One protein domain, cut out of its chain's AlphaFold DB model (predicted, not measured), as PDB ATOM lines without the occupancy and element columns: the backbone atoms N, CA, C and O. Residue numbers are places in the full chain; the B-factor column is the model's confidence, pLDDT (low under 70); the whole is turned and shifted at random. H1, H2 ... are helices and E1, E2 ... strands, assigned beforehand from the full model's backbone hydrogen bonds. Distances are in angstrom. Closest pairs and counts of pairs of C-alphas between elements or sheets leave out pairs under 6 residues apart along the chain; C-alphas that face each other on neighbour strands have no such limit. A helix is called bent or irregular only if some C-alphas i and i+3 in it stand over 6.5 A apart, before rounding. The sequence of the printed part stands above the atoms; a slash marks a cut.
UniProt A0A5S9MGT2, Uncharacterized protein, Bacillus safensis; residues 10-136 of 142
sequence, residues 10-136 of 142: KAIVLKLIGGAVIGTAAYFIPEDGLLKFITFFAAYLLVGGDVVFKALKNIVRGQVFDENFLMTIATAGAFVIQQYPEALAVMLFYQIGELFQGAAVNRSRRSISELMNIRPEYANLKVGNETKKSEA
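AT A GLANCE: This is residues 10 to 136 of the 142 residues of an uncharacterized protein of Bacillus safensis (UniProt A0A5S9MGT2). A small hairpin, E1 and E2, lies past one end of a long helix, H4, whose other end bundles with H1 and H2a and packs on H3. The 127 printed residues have four named helices, then two antiparallel strands: mostly helix, extended, radius of gyration of the C-alphas 25.3 A, spans 92 by 35 by 18 A.

HOW THE PARTS SIT: Find the hairpin of E1, residues 122 to 127, and E2, 130 to 135: N 125 and O 132 are 2.8 A apart. H4, 84 to 116, touches H3, 67 to 80, closest C-alphas 87 and 75, 4.5 A. H2, 34 to 60, one helix by hydrogen bonds, is bent, its arms H2a and H2b about perpendicular at 79 degrees. H1, 10 to 28, touches H2a, closest C-alphas 19 and 43, 4.8 A. Helix O i to N i+4 pairs are within hydrogen-bond range, in H1 13 of 15.

IN THESE COORDINATES: Find C-alpha 84 at (51.383, -33.775, -41.253); H4 runs 48.5 A to C-alpha 116 at (24.333, -19.925, -3.466).

THE WHOLE: The printed part has no cut; pLDDT is under 70 at 5 residues.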
ATOM      1  N   LYS A  10      37.597 -41.690 -20.361       88.81
ATOM      2  CA  LYS A  10      38.549 -42.762 -20.687       88.81
ATOM      3  C   LYS A  10      38.690 -42.967 -22.194       88.81
ATOM      4  O   LYS A  10      39.797 -43.160 -22.671       88.81
ATOM      5  N   ALA A  11      37.590 -42.894 -22.944       90.44
ATOM      6  CA  ALA A  11      37.614 -43.045 -24.395       90.44
ATOM      7  C   ALA A  11      38.289 -41.851 -25.086       90.44
ATOM      8  O   ALA A  11      39.020 -42.057 -26.047       90.44
ATOM      9  N   ILE A  12      38.086 -40.620 -24.595       90.00
ATOM     10  CA  ILE A  12      38.797 -39.445 -25.128       90.00
ATOM     11  C   ILE A  12      40.296 -39.588 -24.868       90.00
ATOM     12  O   ILE A  12      41.085 -39.495 -25.799       90.00
ATOM     13  N   VAL A  13      40.688 -39.884 -23.628       92.88
ATOM     14  CA  VAL A  13      42.101 -40.058 -23.265       92.88
ATOM     15  C   VAL A  13      42.738 -41.194 -24.065       92.88
ATOM     16  O   VAL A  13      43.837 -41.026 -24.580       92.88
ATOM     17  N   LEU A  14      42.033 -42.313 -24.256       94.25
ATOM     18  CA  LEU A  14      42.520 -43.421 -25.078       94.25
ATOM     19  C   LEU A  14      42.729 -43.006 -26.539       94.25
ATOM     20  O   LEU A  14      43.734 -43.388 -27.130       94.25
ATOM     21  N   LYS A  15      41.826 -42.198 -27.110       94.00
ATOM     22  CA  LYS A  15      42.013 -41.633 -28.453       94.00
ATOM     23  C   LYS A  15      43.237 -40.719 -28.518       94.00
ATOM     24  O   LYS A  15      44.001 -40.816 -29.469       94.00
ATOM     25  N   LEU A  16      43.452 -39.863 -27.518       95.31
ATOM     26  CA  LEU A  16      44.616 -38.967 -27.488       95.31
ATOM     27  C   LEU A  16      45.927 -39.734 -27.378       95.31
ATOM     28  O   LEU A  16      46.850 -39.465 -28.142       95.31
ATOM     29  N   ILE A  17      45.987 -40.725 -26.488       96.38
ATOM     30  CA  ILE A  17      47.160 -41.590 -26.346       96.38
ATOM     31  C   ILE A  17      47.385 -42.375 -27.639       96.38
ATOM     32  O   ILE A  17      48.496 -42.383 -28.154       96.38
ATOM     33  N   GLY A  18      46.338 -42.987 -28.200       96.25
ATOM     34  CA  GLY A  18      46.432 -43.723 -29.460       96.25
ATOM     35  C   GLY A  18      46.928 -42.848 -30.610       96.25
ATOM     36  O   GLY A  18      47.852 -43.234 -31.315       96.25
ATOM     37  N   GLY A  19      46.377 -41.643 -30.764       95.44
ATOM     38  CA  GLY A  19      46.805 -40.684 -31.783       95.44
ATOM     39  C   GLY A  19      48.249 -40.218 -31.602       95.44
ATOM     40  O   GLY A  19      48.990 -40.169 -32.579       95.44
ATOM     41  N   ALA A  20      48.670 -39.941 -30.364       95.94
ATOM     42  CA  ALA A  20      50.052 -39.584 -30.060       95.94
ATOM     43  C   ALA A  20      51.014 -40.742 -30.366       95.94
ATOM     44  O   ALA A  20      52.003 -40.535 -31.057       95.94
ATOM     45  N   VAL A  21      50.690 -41.966 -29.938       96.75
ATOM     46  CA  VAL A  21      51.507 -43.164 -30.198       96.75
ATOM     47  C   VAL A  21      51.635 -43.432 -31.697       96.75
ATOM     48  O   VAL A  21      52.744 -43.660 -32.173       96.75
ATOM     49  N   ILE A  22      50.534 -43.366 -32.455       95.62
ATOM     50  CA  ILE A  22      50.565 -43.542 -33.914       95.62
ATOM     51  C   ILE A  22      51.389 -42.426 -34.568       95.62
ATOM     52  O   ILE A  22      52.221 -42.712 -35.426       95.62
ATOM     53  N   GLY A  23      51.202 -41.172 -34.147       94.06
ATOM     54  CA  GLY A  23      51.965 -40.031 -34.655       94.06
ATOM     55  C   GLY A  23      53.465 -40.154 -34.392       94.06
ATOM     56  O   GLY A  23      54.268 -39.886 -35.280       94.06
ATOM     57  N   THR A  24      53.859 -40.619 -33.204       93.62
ATOM     58  CA  THR A  24      55.266 -40.891 -32.880       93.62
ATOM     59  C   THR A  24      55.806 -42.074 -33.681       93.62
ATOM     60  O   THR A  24      56.908 -41.990 -34.211       93.62
ATOM     61  N   ALA A  25      55.037 -43.155 -33.834       93.00
ATOM     62  CA  ALA A  25      55.437 -44.297 -34.657       93.00
ATOM     63  C   ALA A  25      55.635 -43.906 -36.135       93.00
ATOM     64  O   ALA A  25      56.510 -44.447 -36.808       93.00
ATOM     65  N   ALA A  26      54.872 -42.927 -36.626       91.56
ATOM     66  CA  ALA A  26      54.973 -42.434 -37.994       91.56
ATOM     67  C   ALA A  26      56.289 -41.689 -38.300       91.56
ATOM     68  O   ALA A  26      56.617 -41.531 -39.472       91.56
ATOM     69  N   TYR A  27      57.071 -41.280 -37.291       88.56
ATOM     70  CA  TYR A  27      58.417 -40.722 -37.503       88.56
ATOM     71  C   TYR A  27      59.440 -41.759 -37.976       88.56
ATOM     72  O   TYR A  27      60.462 -41.392 -38.544       88.56
ATOM     73  N   PHE A  28      59.178 -43.050 -37.760       89.81
ATOM     74  CA  PHE A  28      60.035 -44.126 -38.264       89.81
ATOM     75  C   PHE A  28      59.723 -44.497 -39.723       89.81
ATOM     76  O   PHE A  28      60.382 -45.368 -40.289       89.81
ATOM     77  N   ILE A  29      58.712 -43.866 -40.331       89.31
ATOM     78  CA  ILE A  29      58.317 -44.080 -41.726       89.31
ATOM     79  C   ILE A  29      59.099 -43.100 -42.620       89.31
ATOM     80  O   ILE A  29      59.200 -41.926 -42.263       89.31
ATOM     81  N   PRO A  30      59.610 -43.540 -43.788       86.62
ATOM     82  CA  PRO A  30      60.253 -42.656 -44.764       86.62
ATOM     83  C   PRO A  30      59.395 -41.437 -45.150       86.62
ATOM     84  O   PRO A  30      58.167 -41.531 -45.238       86.62
ATOM     85  N   GLU A  31      60.054 -40.302 -45.397       77.38
ATOM     86  CA  GLU A  31      59.438 -38.978 -45.606       77.38
ATOM     87  C   GLU A  31      58.553 -38.894 -46.860       77.38
ATOM     88  O   GLU A  31      57.521 -38.232 -46.874       77.38
ATOM     89  N   ASP A  32      58.930 -39.623 -47.897       74.69
ATOM     90  CA  ASP A  32      58.437 -39.542 -49.270       74.69
ATOM     91  C   ASP A  32      57.335 -40.578 -49.584       74.69
ATOM     92  O   ASP A  32      56.962 -40.817 -50.735       74.69
ATOM     93  N   GLY A  33      56.763 -41.188 -48.543       82.50
ATOM     94  CA  GLY A  33      55.787 -42.264 -48.667       82.50
ATOM     95  C   GLY A  33      54.330 -41.828 -48.516       82.50
ATOM     96  O   GLY A  33      53.933 -41.237 -47.511       82.50
ATOM     97  N   LEU A  34      53.472 -42.306 -49.425       89.00
ATOM     98  CA  LEU A  34      52.010 -42.320 -49.254       89.00
ATOM     99  C   LEU A  34      51.596 -42.998 -47.932       89.00
ATOM    100  O   LEU A  34      50.592 -42.636 -47.319       89.00
ATOM    101  N   LEU A  35      52.420 -43.934 -47.450       91.38
ATOM    102  CA  LEU A  35      52.270 -44.563 -46.142       91.38
ATOM    103  C   LEU A  35      52.308 -43.538 -44.999       91.38
ATOM    104  O   LEU A  35      51.438 -43.583 -44.136       91.38
ATOM    105  N   LYS A  36      53.242 -42.576 -45.026       91.06
ATOM    106  CA  LYS A  36      53.354 -41.525 -44.008       91.06
ATOM    107  C   LYS A  36      52.095 -40.661 -43.985       91.06
ATOM    108  O   LYS A  36      51.513 -40.463 -42.917       91.06
ATOM    109  N   PHE A  37      51.616 -40.242 -45.159       93.19
ATOM    110  CA  PHE A  37      50.347 -39.520 -45.288       93.19
ATOM    111  C   PHE A  37      49.182 -40.309 -44.681       93.19
ATOM    112  O   PHE A  37      48.478 -39.778 -43.827       93.19
ATOM    113  N   ILE A  38      48.992 -41.579 -45.064       94.00
ATOM    114  CA  ILE A  38      47.888 -42.404 -44.546       94.00
ATOM    115  C   ILE A  38      47.984 -42.554 -43.027       94.00
ATOM    116  O   ILE A  38      46.971 -42.421 -42.340       94.00
ATOM    117  N   THR A  39      49.176 -42.815 -42.484       94.75
ATOM    118  CA  THR A  39      49.361 -43.002 -41.041       94.75
ATOM    119  C   THR A  39      49.040 -41.728 -40.262       94.75
ATOM    120  O   THR A  39      48.264 -41.782 -39.304       94.75
ATOM    121  N   PHE A  40      49.556 -40.570 -40.689       95.62
ATOM    122  CA  PHE A  40      49.230 -39.296 -40.046       95.62
ATOM    123  C   PHE A  40      47.769 -38.900 -40.241       95.62
ATOM    124  O   PHE A  40      47.143 -38.416 -39.302       95.62
ATOM    125  N   PHE A  41      47.199 -39.132 -41.422       95.38
ATOM    126  CA  PHE A  41      45.797 -38.836 -41.697       95.38
ATOM    127  C   PHE A  41      44.860 -39.702 -40.844       95.38
ATOM    128  O   PHE A  41      43.882 -39.199 -40.291       95.38
ATOM    129  N   ALA A  42      45.189 -40.981 -40.647       95.69
ATOM    130  CA  ALA A  42      44.460 -41.871 -39.750       95.69
ATOM    131  C   ALA A  42      44.560 -41.418 -38.282       95.69
ATOM    132  O   ALA A  42      43.540 -41.352 -37.593       95.69
ATOM    133  N   ALA A  43      45.758 -41.050 -37.811       96.44
ATOM    134  CA  ALA A  43      45.952 -40.500 -36.466       96.44
ATOM    135  C   ALA A  43      45.170 -39.191 -36.267       96.44
ATOM    136  O   ALA A  43      44.488 -39.006 -35.257       96.44
ATOM    137  N   TYR A  44      45.216 -38.311 -37.268       96.62
ATOM    138  CA  TYR A  44      44.484 -37.053 -37.292       96.62
ATOM    139  C   TYR A  44      42.973 -37.282 -37.227       96.62
ATOM    140  O   TYR A  44      42.303 -36.665 -36.405       96.62
ATOM    141  N   LEU A  45      42.419 -38.205 -38.018       95.69
ATOM    142  CA  LEU A  45      40.991 -38.532 -37.967       95.69
ATOM    143  C   LEU A  45      40.575 -39.158 -36.633       95.69
ATOM    144  O   LEU A  45      39.487 -38.872 -36.130       95.69
ATOM    145  N   LEU A  46      41.435 -39.979 -36.033       95.56
ATOM    146  CA  LEU A  46      41.174 -40.609 -34.742       95.56
ATOM    147  C   LEU A  46      41.039 -39.570 -33.615       95.56
ATOM    148  O   LEU A  46      40.151 -39.697 -32.764       95.56
ATOM    149  N   VAL A  47      41.879 -38.533 -33.632       95.25
ATOM    150  CA  VAL A  47      41.896 -37.453 -32.630       95.25
ATOM    151  C   VAL A  47      40.897 -36.338 -32.963       95.25
ATOM    152  O   VAL A  47      40.109 -35.918 -32.112       95.25
ATOM    153  N   GLY A  48      40.928 -35.849 -34.200       92.69
ATOM    154  CA  GLY A  48      40.252 -34.641 -34.672       92.69
ATOM    155  C   GLY A  48      38.978 -34.880 -35.481       92.69
ATOM    156  O   GLY A  48      38.275 -33.921 -35.786       92.69
ATOM    157  N   GLY A  49      38.609 -36.126 -35.801       93.75
ATOM    158  CA  GLY A  49      37.439 -36.411 -36.647       93.75
ATOM    159  C   GLY A  49      36.125 -35.848 -36.092       93.75
ATOM    160  O   GLY A  49      35.271 -35.379 -36.839       93.75
ATOM    161  N   ASP A  50      35.992 -35.802 -34.766       91.75
ATOM    162  CA  ASP A  50      34.865 -35.162 -34.086       91.75
ATOM    163  C   ASP A  50      34.799 -33.640 -34.327       91.75
ATOM    164  O   ASP A  50      33.709 -33.077 -34.421       91.75
ATOM    165  N   VAL A  51      35.956 -32.981 -34.409       92.69
ATOM    166  CA  VAL A  51      36.105 -31.534 -34.641       92.69
ATOM    167  C   VAL A  51      35.757 -31.211 -36.084       92.69
ATOM    168  O   VAL A  51      34.904 -30.365 -36.333       92.69
ATOM    169  N   VAL A  52      36.318 -31.972 -37.025       94.12
ATOM    170  CA  VAL A  52      36.019 -31.846 -38.457       94.12
ATOM    171  C   VAL A  52      34.527 -32.055 -38.712       94.12
ATOM    172  O   VAL A  52      33.882 -31.256 -39.386       94.12
ATOM    173  N   PHE A  53      33.926 -33.084 -38.106       94.25
ATOM    174  CA  PHE A  53      32.494 -33.337 -38.252       94.25
ATOM    175  C   PHE A  53      31.630 -32.201 -37.679       94.25
ATOM    176  O   PHE A  53      30.628 -31.813 -38.289       94.25
ATOM    177  N   LYS A  54      32.008 -31.638 -36.522       91.69
ATOM    178  CA  LYS A  54      31.341 -30.453 -35.959       91.69
ATOM    179  C   LYS A  54      31.471 -29.248 -36.888       91.69
ATOM    180  O   LYS A  54      30.461 -28.596 -37.130       91.69
ATOM    181  N   ALA A  55      32.659 -28.996 -37.434       93.00
ATOM    182  CA  ALA A  55      32.908 -27.900 -38.364       93.00
ATOM    183  C   ALA A  55      31.990 -27.992 -39.587       93.00
ATOM    184  O   ALA A  55      31.249 -27.053 -39.870       93.00
ATOM    185  N   LEU A  56      31.943 -29.155 -40.250       92.69
ATOM    186  CA  LEU A  56      31.054 -29.383 -41.397       92.69
ATOM    187  C   LEU A  56      29.587 -29.131 -41.032       92.69
ATOM    188  O   LEU A  56      28.860 -28.448 -41.754       92.69
ATOM    189  N   LYS A  57      29.142 -29.645 -39.883       93.25
ATOM    190  CA  LYS A  57      27.770 -29.449 -39.408       93.25
ATOM    191  C   LYS A  57      27.451 -27.982 -39.106       93.25
ATOM    192  O   LYS A  57      26.319 -27.557 -39.340       93.25
ATOM    193  N   ASN A  58      28.406 -27.231 -38.567       91.62
ATOM    194  CA  ASN A  58      28.240 -25.824 -38.208       91.62
ATOM    195  C   ASN A  58      28.247 -24.925 -39.451       91.62
ATOM    196  O   ASN A  58      27.387 -24.051 -39.553       91.62
ATOM    197  N   ILE A  59      29.082 -25.232 -40.451       91.00
ATOM    198  CA  ILE A  59      29.051 -24.585 -41.772       91.00
ATOM    199  C   ILE A  59      27.660 -24.706 -42.402       91.00
ATOM    200  O   ILE A  59      27.069 -23.702 -42.790       91.00
ATOM    201  N   VAL A  60      27.095 -25.920 -42.445       90.62
ATOM    202  CA  VAL A  60      25.755 -26.167 -43.020       90.62
ATOM    203  C   VAL A  60      24.657 -25.382 -42.285       90.62
ATOM    204  O   VAL A  60      23.611 -25.084 -42.852       90.62
ATOM    205  N   ARG A  61      24.891 -25.010 -41.022       89.38
ATOM    206  CA  ARG A  61      23.973 -24.212 -40.195       89.38
ATOM    207  C   ARG A  61      24.234 -22.702 -40.259       89.38
ATOM    208  O   ARG A  61      23.605 -21.965 -39.507       89.38
ATOM    209  N   GLY A  62      25.150 -22.248 -41.115       87.56
ATOM    210  CA  GLY A  62      25.509 -20.836 -41.267       87.56
ATOM    211  C   GLY A  62      26.493 -20.305 -40.217       87.56
ATOM    212  O   GLY A  62      26.728 -19.102 -40.160       87.56
ATOM    213  N   GLN A  63      27.085 -21.169 -39.386       86.19
ATOM    214  CA  GLN A  63      28.087 -20.801 -38.380       86.19
ATOM    215  C   GLN A  63      29.488 -21.143 -38.890       86.19
ATOM    216  O   GLN A  63      30.084 -22.137 -38.489       86.19
ATOM    217  N   VAL A  64      29.987 -20.329 -39.820       80.69
ATOM    218  CA  VAL A  64      31.252 -20.587 -40.531       80.69
ATOM    219  C   VAL A  64      32.493 -20.032 -39.829       80.69
ATOM    220  O   VAL A  64      33.589 -20.374 -40.226       80.69
ATOM    221  N   PHE A  65      32.364 -19.199 -38.796       87.56
ATOM    222  CA  PHE A  65      33.508 -18.610 -38.078       87.56
ATOM    223  C   PHE A  65      33.603 -19.132 -36.645       87.56
ATOM    224  O   PHE A  65      33.672 -18.359 -35.691       87.56
ATOM    225  N   ASP A  66      33.542 -20.452 -36.492       90.19
ATOM    226  CA  ASP A  66      33.719 -21.107 -35.202       90.19
ATOM    227  C   ASP A  66      35.123 -21.719 -35.060       90.19
ATOM    228  O   ASP A  66      35.899 -21.829 -36.011       90.19
ATOM    229  N   GLU A  67      35.464 -22.110 -33.835       90.31
ATOM    230  CA  GLU A  67      36.763 -22.709 -33.532       90.31
ATOM    231  C   GLU A  67      36.981 -24.025 -34.299       90.31
ATOM    232  O   GLU A  67      38.063 -24.256 -34.837       90.31
ATOM    233  N   ASN A  68      35.940 -24.862 -34.425       91.75
ATOM    234  CA  ASN A  68      36.038 -26.137 -35.143       91.75
ATOM    235  C   ASN A  68      36.394 -25.916 -36.621       91.75
ATOM    236  O   ASN A  68      37.214 -26.646 -37.184       91.75
ATOM    237  N   PHE A  69      35.786 -24.912 -37.254       92.88
ATOM    238  CA  PHE A  69      36.072 -24.509 -38.621       92.88
ATOM    239  C   PHE A  69      37.503 -24.019 -38.777       92.88
ATOM    240  O   PHE A  69      38.219 -24.517 -39.648       92.88
ATOM    241  N   LEU A  70      37.937 -23.099 -37.911       93.25
ATOM    242  CA  LEU A  70      39.283 -22.543 -37.976       93.25
ATOM    243  C   LEU A  70      40.342 -23.646 -37.843       93.25
ATOM    244  O   LEU A  70      41.289 -23.688 -38.626       93.25
ATOM    245  N   MET A  71      40.139 -24.596 -36.925       93.94
ATOM    246  CA  MET A  71      41.025 -25.755 -36.780       93.94
ATOM    247  C   MET A  71      41.007 -26.679 -37.987       93.94
ATOM    248  O   MET A  71      42.059 -27.170 -38.396       93.94
ATOM    249  N   THR A  72      39.834 -26.913 -38.575       93.88
ATOM    250  CA  THR A  72      39.706 -27.762 -39.764       93.88
ATOM    251  C   THR A  72      40.447 -27.150 -40.951       93.88
ATOM    252  O   THR A  72      41.182 -27.859 -41.629       93.88
ATOM    253  N   ILE A  73      40.327 -25.838 -41.179       94.88
ATOM    254  CA  ILE A  73      41.067 -25.156 -42.252       94.88
ATOM    255  C   ILE A  73      42.568 -25.137 -41.973       94.88
ATOM    256  O   ILE A  73      43.346 -25.438 -42.875       94.88
ATOM    257  N   ALA A  74      42.985 -24.817 -40.747       94.69
ATOM    258  CA  ALA A  74      44.402 -24.762 -40.392       94.69
ATOM    259  C   ALA A  74      45.092 -26.113 -40.628       94.69
ATOM    260  O   ALA A  74      46.149 -26.189 -41.251       94.69
ATOM    261  N   THR A  75      44.456 -27.193 -40.177       96.38
ATOM    262  CA  THR A  75      44.999 -28.546 -40.323       96.38
ATOM    263  C   THR A  75      44.890 -29.068 -41.750       96.38
ATOM    264  O   THR A  75      45.835 -29.687 -42.226       96.38
ATOM    265  N   ALA A  76      43.819 -28.754 -42.486       96.19
ATOM    266  CA  ALA A  76      43.747 -29.037 -43.920       96.19
ATOM    267  C   ALA A  76      44.875 -28.332 -44.692       96.19
ATOM    268  O   ALA A  76      45.531 -28.961 -45.519       96.19
ATOM    269  N   GLY A  77      45.150 -27.062 -44.379       96.75
ATOM    270  CA  GLY A  77      46.275 -26.316 -44.943       96.75
ATOM    271  C   GLY A  77      47.614 -26.991 -44.654       96.75
ATOM    272  O   GLY A  77      48.401 -27.189 -45.574       96.75
ATOM    273  N   ALA A  78      47.830 -27.431 -43.412       96.38
ATOM    274  CA  ALA A  78      49.022 -28.180 -43.016       96.38
ATOM    275  C   ALA A  78      49.181 -29.496 -43.807       96.38
ATOM    276  O   ALA A  78      50.267 -29.781 -44.307       96.38
ATOM    277  N   PHE A  79      48.098 -30.252 -44.030       94.69
ATOM    278  CA  PHE A  79      48.132 -31.444 -44.891       94.69
ATOM    279  C   PHE A  79      48.474 -31.121 -46.354       94.69
ATOM    280  O   PHE A  79      49.202 -31.887 -46.985       94.69
ATOM    281  N   VAL A  80      47.990 -29.997 -46.896       95.50
ATOM    282  CA  VAL A  80      48.293 -29.564 -48.275       95.50
ATOM    283  C   VAL A  80      49.779 -29.245 -48.451       95.50
ATOM    284  O   VAL A  80      50.365 -29.623 -49.461       95.50
ATOM    285  N   ILE A  81      50.406 -28.606 -47.459       95.50
ATOM    286  CA  ILE A  81      51.848 -28.300 -47.474       95.50
ATOM    287  C   ILE A  81      52.724 -29.449 -46.942       95.50
ATOM    288  O   ILE A  81      53.907 -29.244 -46.692       95.50
ATOM    289  N   GLN A  82      52.148 -30.645 -46.768       93.69
ATOM    290  CA  GLN A  82      52.820 -31.862 -46.289       93.69
ATOM    291  C   GLN A  82      53.373 -31.786 -44.850       93.69
ATOM    292  O   GLN A  82      54.182 -32.612 -44.438       93.69
ATOM    293  N   GLN A  83      52.875 -30.843 -44.048       95.44
ATOM    294  CA  GLN A  83      53.187 -30.681 -42.624       95.44
ATOM    295  C   GLN A  83      52.207 -31.509 -41.775       95.44
ATOM    296  O   GLN A  83      51.314 -31.002 -41.088       95.44
ATOM    297  N   TYR A  84      52.293 -32.835 -41.917       94.81
ATOM    298  CA  TYR A  84      51.383 -33.775 -41.253       94.81
ATOM    299  C   TYR A  84      51.541 -33.833 -39.723       94.81
ATOM    300  O   TYR A  84      50.514 -33.866 -39.030       94.81
ATOM    301  N   PRO A  85      52.771 -33.845 -39.165       95.00
ATOM    302  CA  PRO A  85      52.968 -33.814 -37.717       95.00
ATOM    303  C   PRO A  85      52.331 -32.590 -37.053       95.00
ATOM    304  O   PRO A  85      51.708 -32.715 -36.000       95.00
ATOM    305  N   GLU A  86      52.421 -31.425 -37.689       95.44
ATOM    306  CA  GLU A  86      51.873 -30.150 -37.230       95.44
ATOM    307  C   GLU A  86      50.344 -30.201 -37.216       95.44
ATOM    308  O   GLU A  86      49.718 -29.816 -36.228       95.44
ATOM    309  N   ALA A  87      49.735 -30.748 -38.274       96.44
ATOM    310  CA  ALA A  87      48.288 -30.932 -38.349       96.44
ATOM    311  C   ALA A  87      47.760 -31.806 -37.196       96.44
ATOM    312  O   ALA A  87      46.751 -31.484 -36.558       96.44
ATOM    313  N   LEU A  88      48.462 -32.905 -36.900       96.69
ATOM    314  CA  LEU A  88      48.136 -33.790 -35.784       96.69
ATOM    315  C   LEU A  88      48.363 -33.105 -34.429       96.69
ATOM    316  O   LEU A  88      47.519 -33.222 -33.538       96.69
ATOM    317  N   ALA A  89      49.470 -32.377 -34.275       95.75
ATOM    318  CA  ALA A  89      49.815 -31.675 -33.045       95.75
ATOM    319  C   ALA A  89      48.756 -30.629 -32.677       95.75
ATOM    320  O   ALA A  89      48.295 -30.609 -31.536       95.75
ATOM    321  N   VAL A  90      48.302 -29.822 -33.642       95.44
ATOM    322  CA  VAL A  90      47.223 -28.842 -33.436       95.44
ATOM    323  C   VAL A  90      45.965 -29.518 -32.878       95.44
ATOM    324  O   VAL A  90      45.407 -29.050 -31.885       95.44
ATOM    325  N   MET A  91      45.550 -30.657 -33.446       95.19
ATOM    326  CA  MET A  91      44.371 -31.391 -32.962       95.19
ATOM    327  C   MET A  91      44.567 -32.017 -31.580       95.19
ATOM    328  O   MET A  91      43.639 -32.013 -30.768       95.19
ATOM    329  N   LEU A  92      45.756 -32.554 -31.293       95.75
ATOM    330  CA  LEU A  92      46.085 -33.094 -29.974       95.75
ATOM    331  C   LEU A  92      46.020 -32.001 -28.905       95.75
ATOM    332  O   LEU A  92      45.342 -32.179 -27.892       95.75
ATOM    333  N   PHE A  93      46.666 -30.859 -29.146       94.81
ATOM    334  CA  PHE A  93      46.652 -29.737 -28.212       94.81
ATOM    335  C   PHE A  93      45.253 -29.174 -28.013       94.81
ATOM    336  O   PHE A  93      44.874 -28.904 -26.874       94.81
ATOM    337  N   TYR A  94      44.460 -29.070 -29.082       93.69
ATOM    338  CA  TYR A  94      43.075 -28.640 -28.952       93.69
ATOM    339  C   TYR A  94      42.266 -29.555 -28.043       93.69
ATOM    340  O   TYR A  94      41.636 -29.087 -27.099       93.69
ATOM    341  N   GLN A  95      42.296 -30.863 -28.291       93.19
ATOM    342  CA  GLN A  95      41.524 -31.809 -27.492       93.19
ATOM    343  C   GLN A  95      41.956 -31.803 -26.024       93.19
ATOM    344  O   GLN A  95      41.117 -31.900 -25.129       93.19
ATOM    345  N   ILE A  96      43.257 -31.663 -25.760       94.19
ATOM    346  CA  ILE A  96      43.770 -31.481 -24.401       94.19
ATOM    347  C   ILE A  96      43.209 -30.185 -23.794       94.19
ATOM    348  O   ILE A  96      42.701 -30.206 -22.672       94.19
ATOM    349  N   GLY A  97      43.241 -29.078 -24.537       93.19
ATOM    350  CA  GLY A  97      42.660 -27.798 -24.134       93.19
ATOM    351  C   GLY A  97      41.170 -27.903 -23.803       93.19
ATOM    352  O   GLY A  97      40.753 -27.455 -22.740       93.19
ATOM    353  N   GLU A  98      40.387 -28.584 -24.637       91.12
ATOM    354  CA  GLU A  98      38.958 -28.836 -24.418       91.12
ATOM    355  C   GLU A  98      38.692 -29.653 -23.145       91.12
ATOM    356  O   GLU A  98      37.745 -29.372 -22.401       91.12
ATOM    357  N   LEU A  99      39.548 -30.634 -22.833       91.19
ATOM    358  CA  LEU A  99      39.464 -31.374 -21.571       91.19
ATOM    359  C   LEU A  99      39.676 -30.450 -20.363       91.19
ATOM    360  O   LEU A  99      38.901 -30.504 -19.401       91.19
ATOM    361  N   PHE A 100      40.690 -29.583 -20.415       93.50
ATOM    362  CA  PHE A 100      40.951 -28.606 -19.356       93.50
ATOM    363  C   PHE A 100      39.847 -27.551 -19.254       93.50
ATOM    364  O   PHE A 100      39.409 -27.239 -18.144       93.50
ATOM    365  N   GLN A 101      39.338 -27.060 -20.384       93.00
ATOM    366  CA  GLN A 101      38.226 -26.116 -20.452       93.00
ATOM    367  C   GLN A 101      36.980 -26.699 -19.777       93.00
ATOM    368  O   GLN A 101      36.390 -26.067 -18.897       93.00
ATOM    369  N   GLY A 102      36.618 -27.943 -20.107       90.19
ATOM    370  CA  GLY A 102      35.498 -28.637 -19.478       90.19
ATOM    371  C   GLY A 102      35.676 -28.808 -17.966       90.19
ATOM    372  O   GLY A 102      34.737 -28.582 -17.195       90.19
ATOM    373  N   ALA A 103      36.881 -29.165 -17.513       89.31
ATOM    374  CA  ALA A 103      37.192 -29.279 -16.089       89.31
ATOM    375  C   ALA A 103      37.091 -27.926 -15.358       89.31
ATOM    376  O   ALA A 103      36.476 -27.848 -14.290       89.31
ATOM    377  N   ALA A 104      37.630 -26.858 -15.951       92.00
ATOM    378  CA  ALA A 104      37.603 -25.507 -15.396       92.00
ATOM    379  C   ALA A 104      36.171 -24.962 -15.282       92.00
ATOM    380  O   ALA A 104      35.779 -24.466 -14.223       92.00
ATOM    381  N   VAL A 105      35.351 -25.128 -16.325       93.25
ATOM    382  CA  VAL A 105      33.940 -24.707 -16.321       93.25
ATOM    383  C   VAL A 105      33.143 -25.467 -15.261       93.25
ATOM    384  O   VAL A 105      32.371 -24.860 -14.518       93.25
ATOM    385  N   ASN A 106      33.344 -26.782 -15.143       89.56
ATOM    386  CA  ASN A 106      32.669 -27.584 -14.121       89.56
ATOM    387  C   ASN A 106      33.062 -27.161 -12.703       89.56
ATOM    388  O   ASN A 106      32.197 -27.081 -11.831       89.56
ATOM    389  N   ARG A 107      34.345 -26.864 -12.472       91.31
ATOM    390  CA  ARG A 107      34.824 -26.343 -11.186       91.31
ATOM    391  C   ARG A 107      34.183 -24.993 -10.863       91.31
ATOM    392  O   ARG A 107      33.642 -24.842  -9.775       91.31
ATOM    393  N   SER A 108      34.167 -24.065 -11.821       92.62
ATOM    394  CA  SER A 108      33.540 -22.746 -11.664       92.62
ATOM    395  C   SER A 108      32.051 -22.854 -11.314       92.62
ATOM    396  O   SER A 108      31.590 -22.259 -10.340       92.62
ATOM    397  N   ARG A 109      31.304 -23.707 -12.030       91.94
ATOM    398  CA  ARG A 109      29.882 -23.956 -11.739       91.94
ATOM    399  C   ARG A 109      29.657 -24.486 -10.323       91.94
ATOM    400  O   ARG A 109      28.758 -23.996  -9.650       91.94
ATOM    401  N   ARG A 110      30.470 -25.448  -9.865       91.12
ATOM    402  CA  ARG A 110      30.373 -25.996  -8.498       91.12
ATOM    403  C   ARG A 110      30.604 -24.921  -7.440       91.12
ATOM    404  O   ARG A 110      29.782 -24.797  -6.542       91.12
ATOM    405  N   SER A 111      31.640 -24.098  -7.596       89.56
ATOM    406  CA  SER A 111      31.930 -23.015  -6.648       89.56
ATOM    407  C   SER A 111      30.812 -21.966  -6.582       89.56
ATOM    408  O   SER A 111      30.478 -21.496  -5.499       89.56
ATOM    409  N   ILE A 112      30.173 -21.629  -7.710       89.31
ATOM    410  CA  ILE A 112      29.000 -20.734  -7.711       89.31
ATOM    411  C   ILE A 112      27.825 -21.385  -6.969       89.31
ATOM    412  O   ILE A 112      27.173 -20.732  -6.155       89.31
ATOM    413  N   SER A 113      27.554 -22.667  -7.227       87.81
ATOM    414  CA  SER A 113      26.487 -23.400  -6.535       87.81
ATOM    415  C   SER A 113      26.719 -23.471  -5.024       87.81
ATOM    416  O   SER A 113      25.776 -23.280  -4.262       87.81
ATOM    417  N   GLU A 114      27.958 -23.677  -4.582       86.94
ATOM    418  CA  GLU A 114      28.327 -23.664  -3.162       86.94
ATOM    419  C   GLU A 114      28.063 -22.299  -2.511       86.94
ATOM    420  O   GLU A 114      27.471 -22.250  -1.436       86.94
ATOM    421  N   LEU A 115      28.401 -21.189  -3.179       84.19
ATOM    422  CA  LEU A 115      28.101 -19.840  -2.680       84.19
ATOM    423  C   LEU A 115      26.594 -19.560  -2.591       84.19
ATOM    424  O   LEU A 115      26.146 -18.915  -1.645       84.19
ATOM    425  N   MET A 116      25.794 -20.057  -3.540       80.19
ATOM    426  CA  MET A 116      24.333 -19.925  -3.466       80.19
ATOM    427  C   MET A 116      23.732 -20.701  -2.287       80.19
ATOM    428  O   MET A 116      22.735 -20.257  -1.718       80.19
ATOM    429  N   ASN A 117      24.357 -21.809  -1.881       74.69
ATOM    430  CA  ASN A 117      23.926 -22.607  -0.731       74.69
ATOM    431  C   ASN A 117      24.237 -21.942   0.625       74.69
ATOM    432  O   ASN A 117      23.726 -22.391   1.646       74.69
ATOM    433  N   ILE A 118      25.033 -20.864   0.660       72.94
ATOM    434  CA  ILE A 118      25.313 -20.084   1.884       72.94
ATOM    435  C   ILE A 118      24.149 -19.134   2.225       72.94
ATOM    436  O   ILE A 118      24.113 -18.563   3.315       72.94
ATOM    437  N   ARG A 119      23.162 -18.959   1.331       69.62
ATOM    438  CA  ARG A 119      21.986 -18.123   1.601       69.62
ATOM    439  C   ARG A 119      21.221 -18.675   2.821       69.62
ATOM    440  O   ARG A 119      20.667 -19.768   2.725       69.62
ATOM    441  N   PRO A 120      21.136 -17.933   3.943       68.19
ATOM    442  CA  PRO A 120      20.451 -18.422   5.132       68.19
ATOM    443  C   PRO A 120      18.947 -18.536   4.869       68.19
ATOM    444  O   PRO A 120      18.313 -17.590   4.397       68.19
ATOM    445  N   GLU A 121      18.368 -19.691   5.196       71.19
ATOM    446  CA  GLU A 121      16.929 -19.952   5.032       71.19
ATOM    447  C   GLU A 121      16.074 -19.149   6.032       71.19
ATOM    448  O   GLU A 121      14.933 -18.782   5.745       71.19
ATOM    449  N   TYR A 122      16.650 -18.794   7.185       69.00
ATOM    450  CA  TYR A 122      15.956 -18.117   8.278       69.00
ATOM    451  C   TYR A 122      16.774 -16.946   8.827       69.00
ATOM    452  O   TYR A 122      17.999 -17.008   8.911       69.00
ATOM    453  N   ALA A 123      16.080 -15.894   9.247       75.56
ATOM    454  CA  ALA A 123      16.617 -14.771   9.997       75.56
ATOM    455  C   ALA A 123      15.975 -14.735  11.392       75.56
ATOM    456  O   ALA A 123      14.803 -15.061  11.564       75.56
ATOM    457  N   ASN A 124      16.734 -14.334  12.410       77.62
ATOM    458  CA  ASN A 124      16.163 -14.075  13.730       77.62
ATOM    459  C   ASN A 124      15.636 -12.637  13.759       77.62
ATOM    460  O   ASN A 124      16.400 -11.687  13.597       77.62
ATOM    461  N   LEU A 125      14.333 -12.479  13.970       77.25
ATOM    462  CA  LEU A 125      13.666 -11.199  14.168       77.25
ATOM    463  C   LEU A 125      13.626 -10.896  15.673       77.25
ATOM    464  O   LEU A 125      13.087 -11.686  16.450       77.25
ATOM    465  N   LYS A 126      14.188  -9.765  16.104       75.69
ATOM    466  CA  LYS A 126      14.133  -9.326  17.506       75.69
ATOM    467  C   LYS A 126      12.980  -8.337  17.679       75.69
ATOM    468  O   LYS A 126      12.990  -7.284  17.050       75.69
ATOM    469  N   VAL A 127      11.994  -8.677  18.510       77.50
ATOM    470  CA  VAL A 127      10.846  -7.810  18.826       77.50
ATOM    471  C   VAL A 127      10.824  -7.613  20.339       77.50
ATOM    472  O   VAL A 127      10.497  -8.527  21.091       77.50
ATOM    473  N   GLY A 128      11.239  -6.432  20.801       76.88
ATOM    474  CA  GLY A 128      11.434  -6.169  22.231       76.88
ATOM    475  C   GLY A 128      12.569  -7.016  22.829       76.88
ATOM    476  O   GLY A 128      13.692  -6.992  22.319       76.88
ATOM    477  N   ASN A 129      12.276  -7.768  23.899       74.62
ATOM    478  CA  ASN A 129      13.227  -8.684  24.552       74.62
ATOM    479  C   ASN A 129      13.168 -10.132  24.024       74.62
ATOM    480  O   ASN A 129      13.988 -10.953  24.427       74.62
ATOM    481  N   GLU A 130      12.247 -10.449  23.109       59.62
ATOM    482  CA  GLU A 130      12.081 -11.796  22.555       59.62
ATOM    483  C   GLU A 130      12.657 -11.916  21.135       59.62
ATOM    484  O   GLU A 130      12.661 -10.970  20.340       59.62
ATOM    485  N   THR A 131      13.156 -13.109  20.801       75.00
ATOM    486  CA  THR A 131      13.672 -13.447  19.465       75.00
ATOM    487  C   THR A 131      12.745 -14.457  18.792       75.00
ATOM    488  O   THR A 131      12.533 -15.551  19.305       75.00
ATOM    489  N   LYS A 132      12.199 -14.103  17.623       74.25
ATOM    490  CA  LYS A 132      11.356 -14.971  16.786       74.25
ATOM    491  C   LYS A 132      12.080 -15.320  15.489       74.25
ATOM    492  O   LYS A 132      12.571 -14.438  14.796       74.25
ATOM    493  N   LYS A 133      12.117 -16.600  15.128       73.62
ATOM    494  CA  LYS A 133      12.709 -17.074  13.867       73.62
ATOM    495  C   LYS A 133      11.744 -16.780  12.706       73.62
ATOM    496  O   LYS A 133      10.581 -17.169  12.777       73.62
ATOM    497  N   SER A 134      12.193 -16.078  11.667       70.81
ATOM    498  CA  SER A 134      11.405 -15.724  10.477       70.81
ATOM    499  C   SER A 134      12.129 -16.136   9.190       70.81
ATOM    500  O   SER A 134      13.343 -16.323   9.179       70.81
ATOM    501  N   GLU A 135      11.402 -16.322   8.089       71.19
ATOM    502  CA  GLU A 135      12.011 -16.585   6.778       71.19
ATOM    503  C   GLU A 135      12.734 -15.325   6.279       71.19
ATOM    504  O   GLU A 135      12.142 -14.239   6.217       71.19
ATOM    505  N   ALA A 136      14.004 -15.459   5.882       64.06
ATOM    506  CA  ALA A 136      14.884 -14.325   5.567       64.06
ATOM    507  C   ALA A 136      14.373 -13.415   4.421       64.06
ATOM    508  O   ALA A 136      14.824 -12.280   4.279       64.06
TER     509      ALA A 136